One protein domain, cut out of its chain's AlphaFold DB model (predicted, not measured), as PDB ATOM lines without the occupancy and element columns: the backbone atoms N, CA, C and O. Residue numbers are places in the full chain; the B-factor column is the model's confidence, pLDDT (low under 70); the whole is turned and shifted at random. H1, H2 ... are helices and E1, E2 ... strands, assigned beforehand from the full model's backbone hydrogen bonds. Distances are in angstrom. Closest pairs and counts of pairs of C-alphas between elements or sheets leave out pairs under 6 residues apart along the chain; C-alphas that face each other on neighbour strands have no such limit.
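What this domain is: This is residues 2 to 51 of the 258 residues of a protein of Odontella aurita (UniProt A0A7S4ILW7). Two parallel strands, E1 and E2, lie side by side as a narrow ribbon, and one helix, H1, runs back over one face of it from one strand to the next, leaving the other face bare. The result is a long, slim strand-helix-strand unit, two parallel neighbour strands with a helix between them, and its crossover is right-handed; residues 2 to 9 form a tail that folds back from the start of E1. The printed part has 50 residues with one named helix and two named strands, in the order E1, H1, E2, and its class is mixed, helices and strands. It is loose, with a radius of gyration of the C-alphas of 12.7 A, and a rod in outline, spanning 40 by 19 by 15 A.

How they stand to each other: E1, residues 11 to 17, and E2, residues 40 to 46, are parallel neighbours, with 14 degrees between their N-to-C directions. C-alphas 14 and 43 face each other at 4.9 A. N 13 and O 41, at 2.8 A, and N 43 and O 13, at 2.9 A, are within hydrogen-bond range. H1, residues 23 to 34, comes closest to E2 at the C-alphas of Arg 33 and Val 44, 6.3 A apart. Its closest C-alphas to E1 are those of Ala 32 and Ile 15, 6.7 A apart. In H1 every O i to N i+4 pair is within hydrogen-bond range.

Where its parts are: E1 begins at C-alpha 11 (193.365, 144.172, 242.285) and is 19.3 A long from first to last C-alpha. E2 is 20.0 A long and ends at C-alpha 46 (200.292, 153.322, 258.879). H1 is 17.1 A long and begins at C-alpha 23 (212.480, 161.478, 259.041).

The domain as a whole: The two C-alphas farthest apart, those of Pro 8 and Leu 21, are 39.8 A apart. The printed part has no cut, and both links, E1 to H1 and H1 to E2, are tight, with 5 residues each. The mean pLDDT of the printed part is 86.2, and residues 2 to 9 are under 70.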
ATOM      1  N   GLY A   2     187.073 158.272 249.288       34.91
ATOM      2  CA  GLY A   2     187.080 157.813 247.900       34.91
ATOM      3  C   GLY A   2     186.996 156.299 247.895       34.91
ATOM      4  O   GLY A   2     187.983 155.628 247.628       34.91
ATOM      5  N   GLY A   3     185.837 155.771 248.294       41.84
ATOM      6  CA  GLY A   3     185.525 154.356 248.135       41.84
ATOM      7  C   GLY A   3     185.349 154.071 246.650       41.84
ATOM      8  O   GLY A   3     184.247 154.193 246.122       41.84
ATOM      9  N   GLY A   4     186.455 153.777 245.968       40.56
ATOM     10  CA  GLY A   4     186.433 153.292 244.597       40.56
ATOM     11  C   GLY A   4     185.740 151.936 244.573       40.56
ATOM     12  O   GLY A   4     186.249 150.964 245.125       40.56
ATOM     13  N   VAL A   5     184.558 151.891 243.962       44.50
ATOM     14  CA  VAL A   5     183.861 150.646 243.647       44.50
ATOM     15  C   VAL A   5     184.774 149.833 242.733       44.50
ATOM     16  O   VAL A   5     185.153 150.295 241.657       44.50
ATOM     17  N   VAL A   6     185.157 148.637 243.181       47.91
ATOM     18  CA  VAL A   6     185.975 147.704 242.399       47.91
ATOM     19  C   VAL A   6     185.150 147.267 241.191       47.91
ATOM     20  O   VAL A   6     184.198 146.498 241.322       47.91
ATOM     21  N   GLY A   7     185.490 147.779 240.007       45.56
ATOM     22  CA  GLY A   7     185.000 147.213 238.754       45.56
ATOM     23  C   GLY A   7     185.470 145.756 238.614       45.56
ATOM     24  O   GLY A   7     186.518 145.399 239.161       45.56
ATOM     25  N   PRO A   8     184.726 144.894 237.903       44.09
ATOM     26  CA  PRO A   8     185.121 143.503 237.702       44.09
ATOM     27  C   PRO A   8     186.497 143.442 237.015       44.09
ATOM     28  O   PRO A   8     186.625 143.809 235.851       44.09
ATOM     29  N   GLY A   9     187.530 143.017 237.755       67.00
ATOM     30  CA  GLY A   9     188.902 142.842 237.255       67.00
ATOM     31  C   GLY A   9     190.009 143.645 237.957       67.00
ATOM     32  O   GLY A   9     191.173 143.446 237.619       67.00
ATOM     33  N   GLY A  10     189.694 144.525 238.916       83.31
ATOM     34  CA  GLY A  10     190.712 145.260 239.686       83.31
ATOM     35  C   GLY A  10     191.363 144.438 240.810       83.31
ATOM     36  O   GLY A  10     190.715 143.580 241.409       83.31
ATOM     37  N   VAL A  11     192.630 144.725 241.127       93.06
ATOM     38  CA  VAL A  11     193.365 144.172 242.285       93.06
ATOM     39  C   VAL A  11     193.319 145.175 243.445       93.06
ATOM     40  O   VAL A  11     193.286 146.382 243.218       93.06
ATOM     41  N   ARG A  12     193.316 144.705 244.695       95.56
ATOM     42  CA  ARG A  12     193.492 145.569 245.873       95.56
ATOM     43  C   ARG A  12     194.960 145.575 246.289       95.56
ATOM     44  O   ARG A  12     195.524 144.513 246.530       95.56
ATOM     45  N   LEU A  13     195.546 146.761 246.397       96.81
ATOM     46  CA  LEU A  13     196.871 146.998 246.960       96.81
ATOM     47  C   LEU A  13     196.728 147.560 248.379       96.81
ATOM     48  O   LEU A  13     196.221 148.667 248.558       96.81
ATOM     49  N   GLU A  14     197.188 146.812 249.378       97.50
ATOM     50  CA  GLU A  14     197.419 147.327 250.730       97.50
ATOM     51  C   GLU A  14     198.909 147.633 250.891       97.50
ATOM     52  O   GLU A  14     199.737 146.743 250.724       97.50
ATOM     53  N   ILE A  15     199.246 148.879 251.226       97.62
ATOM     54  CA  ILE A  15     200.602 149.272 251.616       97.62
ATOM     55  C   ILE A  15     200.598 149.468 253.127       97.62
ATOM     56  O   ILE A  15     199.955 150.391 253.630       97.62
ATOM     57  N   ARG A  16     201.295 148.594 253.848       96.75
ATOM     58  CA  ARG A  16     201.441 148.665 255.304       96.75
ATOM     59  C   ARG A  16     202.810 149.235 255.638       96.75
ATOM     60  O   ARG A  16     203.808 148.722 255.153       96.75
ATOM     61  N   VAL A  17     202.841 150.288 256.445       95.75
ATOM     62  CA  VAL A  17     204.083 150.941 256.875       95.75
ATOM     63  C   VAL A  17     204.232 150.726 258.375       95.75
ATOM     64  O   VAL A  17     203.409 151.227 259.150       95.75
ATOM     65  N   ASP A  18     205.250 149.958 258.772       93.50
ATOM     66  CA  ASP A  18     205.608 149.815 260.184       93.50
ATOM     67  C   ASP A  18     206.149 151.143 260.716       93.50
ATOM     68  O   ASP A  18     206.855 151.869 260.016       93.50
ATOM     69  N   HIS A  19     205.775 151.494 261.941       91.12
ATOM     70  CA  HIS A  19     206.123 152.796 262.489       91.12
ATOM     71  C   HIS A  19     207.611 152.875 262.821       91.12
ATOM     72  O   HIS A  19     208.137 152.008 263.523       91.12
ATOM     73  N   ALA A  20     208.259 153.975 262.444       89.69
ATOM     74  CA  ALA A  20     209.588 154.321 262.925       89.69
ATOM     75  C   ALA A  20     209.668 155.801 263.325       89.69
ATOM     76  O   ALA A  20     209.116 156.682 262.668       89.69
ATOM     77  N   LEU A  21     210.422 156.094 264.388       85.25
ATOM     78  CA  LEU A  21     210.728 157.466 264.800       85.25
ATOM     79  C   LEU A  21     211.884 158.034 263.958       85.25
ATOM     80  O   LEU A  21     212.978 158.272 264.468       85.25
ATOM     81  N   SER A  22     211.655 158.228 262.658       87.06
ATOM     82  CA  SER A  22     212.654 158.758 261.723       87.06
ATOM     83  C   SER A  22     212.050 159.756 260.729       87.06
ATOM     84  O   SER A  22     210.845 159.778 260.481       87.06
ATOM     85  N   ALA A  23     212.899 160.606 260.141       83.06
ATOM     86  CA  ALA A  23     212.480 161.478 259.041       83.06
ATOM     87  C   ALA A  23     212.068 160.663 257.801       83.06
ATOM     88  O   ALA A  23     211.145 161.055 257.082       83.06
ATOM     89  N   ASP A  24     212.714 159.515 257.595       89.81
ATOM     90  CA  ASP A  24     212.427 158.612 256.486       89.81
ATOM     91  C   ASP A  24     211.028 157.998 256.600       89.81
ATOM     92  O   ASP A  24     210.344 157.903 255.587       89.81
ATOM     93  N   HIS A  25     210.530 157.715 257.813       92.88
ATOM     94  CA  HIS A  25     209.165 157.210 258.032       92.88
ATOM     95  C   HIS A  25     208.101 158.103 257.381       92.88
ATOM     96  O   HIS A  25     207.295 157.647 256.568       92.88
ATOM     97  N   ASN A  26     208.132 159.405 257.679       93.56
ATOM     98  CA  ASN A  26     207.166 160.358 257.126       93.56
ATOM     99  C   ASN A  26     207.240 160.418 255.594       93.56
ATOM    100  O   ASN A  26     206.210 160.519 254.922       93.56
ATOM    101  N   ARG A  27     208.455 160.324 255.039       95.25
ATOM    102  CA  ARG A  27     208.683 160.307 253.592       95.25
ATOM    103  C   ARG A  27     208.154 159.023 252.951       95.25
ATOM    104  O   ARG A  27     207.504 159.104 251.912       95.25
ATOM    105  N   THR A  28     208.360 157.865 253.574       95.44
ATOM    106  CA  THR A  28     207.819 156.570 253.129       95.44
ATOM    107  C   THR A  28     206.293 156.599 253.085       95.44
ATOM    108  O   THR A  28     205.690 156.254 252.066       95.44
ATOM    109  N   VAL A  29     205.647 157.107 254.140       96.56
ATOM    110  CA  VAL A  29     204.185 157.263 254.186       96.56
ATOM    111  C   VAL A  29     203.687 158.217 253.093       96.56
ATOM    112  O   VAL A  29     202.675 157.944 252.441       96.56
ATOM    113  N   GLU A  30     204.383 159.331 252.855       96.50
ATOM    114  CA  GLU A  30     204.050 160.277 251.784       96.50
ATOM    115  C   GLU A  30     204.148 159.627 250.395       96.50
ATOM    116  O   GLU A  30     203.221 159.768 249.590       96.50
ATOM    117  N   ILE A  31     205.222 158.876 250.127       97.25
ATOM    118  CA  ILE A  31     205.416 158.119 248.881       97.25
ATOM    119  C   ILE A  31     204.277 157.109 248.694       97.25
ATOM    120  O   ILE A  31     203.603 157.131 247.658       97.25
ATOM    121  N   ALA A  32     203.978 156.295 249.711       97.56
ATOM    122  CA  ALA A  32     202.893 155.313 249.673       97.56
ATOM    123  C   ALA A  32     201.529 155.970 249.384       97.56
ATOM    124  O   ALA A  32     200.757 155.515 248.528       97.56
ATOM    125  N   ARG A  33     201.226 157.095 250.047       97.69
ATOM    126  CA  ARG A  33     199.978 157.850 249.839       97.69
ATOM    127  C   ARG A  33     199.893 158.462 248.442       97.69
ATOM    128  O   ARG A  33     198.802 158.458 247.870       97.69
ATOM    129  N   ARG A  34     201.008 158.912 247.861       97.69
ATOM    130  CA  ARG A  34     201.061 159.511 246.514       97.69
ATOM    131  C   ARG A  34     201.121 158.511 245.365       97.69
ATOM    132  O   ARG A  34     200.788 158.892 244.248       97.69
ATOM    133  N   PHE A  35     201.510 157.264 245.618       97.12
ATOM    134  CA  PHE A  35     201.615 156.244 244.575       97.12
ATOM    135  C   PHE A  35     200.295 156.067 243.799       97.12
ATOM    136  O   PHE A  35     199.260 155.737 244.383       97.12
ATOM    137  N   ASP A  36     200.320 156.302 242.489       96.25
ATOM    138  CA  ASP A  36     199.146 156.219 241.614       96.25
ATOM    139  C   ASP A  36     198.937 154.775 241.133       96.25
ATOM    140  O   ASP A  36     199.485 154.344 240.117       96.25
ATOM    141  N   PHE A  37     198.159 154.000 241.891       95.44
ATOM    142  CA  PHE A  37     197.863 152.611 241.555       95.44
ATOM    143  C   PHE A  37     196.671 152.515 240.596       95.44
ATOM    144  O   PHE A  37     195.511 152.574 241.001       95.44
ATOM    145  N   ARG A  38     196.963 152.314 239.308       94.56
ATOM    146  CA  ARG A  38     195.957 152.299 238.226       94.56
ATOM    147  C   ARG A  38     195.287 150.945 237.982       94.56
ATOM    148  O   ARG A  38     194.469 150.828 237.074       94.56
ATOM    149  N   HIS A  39     195.628 149.922 238.764       92.12
ATOM    150  CA  HIS A  39     195.189 148.538 238.537       92.12
ATOM    151  C   HIS A  39     194.105 148.059 239.518       92.12
ATOM    152  O   HIS A  39     193.800 146.868 239.570       92.12
ATOM    153  N   GLY A  40     193.494 148.974 240.275       95.00
ATOM    154  CA  GLY A  40     192.365 148.692 241.159       95.00
ATOM    155  C   GLY A  40     192.312 149.655 242.341       95.00
ATOM    156  O   GLY A  40     192.396 150.864 242.145       95.00
ATOM    157  N   THR A  41     192.131 149.144 243.558       95.94
ATOM    158  CA  THR A  41     192.051 149.975 244.770       95.94
ATOM    159  C   THR A  41     193.375 149.995 245.516       95.94
ATOM    160  O   THR A  41     194.120 149.019 245.500       95.94
ATOM    161  N   LYS A  42     193.662 151.114 246.186       96.88
ATOM    162  CA  LYS A  42     194.835 151.273 247.044       96.88
ATOM    163  C   LYS A  42     194.413 151.730 248.429       96.88
ATOM    164  O   LYS A  42     193.642 152.681 248.557       96.88
ATOM    165  N   GLU A  43     194.986 151.106 249.442       97.56
ATOM    166  CA  GLU A  43     194.882 151.517 250.835       97.56
ATOM    167  C   GLU A  43     196.281 151.624 251.441       97.56
ATOM    168  O   GLU A  43     197.150 150.804 251.152       97.56
ATOM    169  N   VAL A  44     196.503 152.655 252.257       97.88
ATOM    170  CA  VAL A  44     197.747 152.827 253.017       97.88
ATOM    171  C   VAL A  44     197.403 152.730 254.492       97.88
ATOM    172  O   VAL A  44     196.592 153.516 254.984       97.88
ATOM    173  N   ILE A  45     198.027 151.779 255.176       96.56
ATOM    174  CA  ILE A  45     197.838 151.503 256.596       96.56
ATOM    175  C   ILE A  45     199.157 151.831 257.289       96.56
ATOM    176  O   ILE A  45     200.159 151.147 257.109       96.56
ATOM    177  N   GLU A  46     199.156 152.906 258.062       95.31
ATOM    178  CA  GLU A  46     200.292 153.322 258.879       95.31
ATOM    179  C   GLU A  46     200.082 152.796 260.301       95.31
ATOM    180  O   GLU A  46     199.019 153.021 260.887       95.31
ATOM    181  N   LEU A  47     201.059 152.066 260.842       93.31
ATOM    182  CA  LEU A  47     200.994 151.608 262.226       93.31
ATOM    183  C   LEU A  47     201.293 152.765 263.188       93.31
ATOM    184  O   LEU A  47     202.075 153.664 262.890       93.31
ATOM    185  N   ASN A  48     200.670 152.736 264.369       90.81
ATOM    186  CA  ASN A  48     200.861 153.769 265.398       90.81
ATOM    187  C   ASN A  48     202.108 153.532 266.270       90.81
ATOM    188  O   ASN A  48     202.482 154.394 267.061       90.81
ATOM    189  N   SER A  49     202.710 152.348 266.180       91.94
ATOM    190  CA  SER A  49     203.867 151.916 266.964       91.94
ATOM    191  C   SER A  49     204.629 150.836 266.205       91.94
ATOM    192  O   SER A  49     204.018 150.112 265.421       91.94
ATOM    193  N   THR A  50     205.933 150.723 266.454       91.44
ATOM    194  CA  THR A  50     206.790 149.722 265.807       91.44
ATOM    195  C   THR A  50     206.346 148.320 266.212       91.44
ATOM    196  O   THR A  50     206.344 147.993 267.401       91.44
ATOM    197  N   ALA A  51     205.962 147.505 265.236       89.44
ATOM    198  CA  ALA A  51     205.543 146.123 265.438       89.44
ATOM    199  C   ALA A  51     206.698 145.136 265.201       89.44
ATOM    200  O   ALA A  51     206.790 144.122 265.891       89.44
TER     201      ALA A  51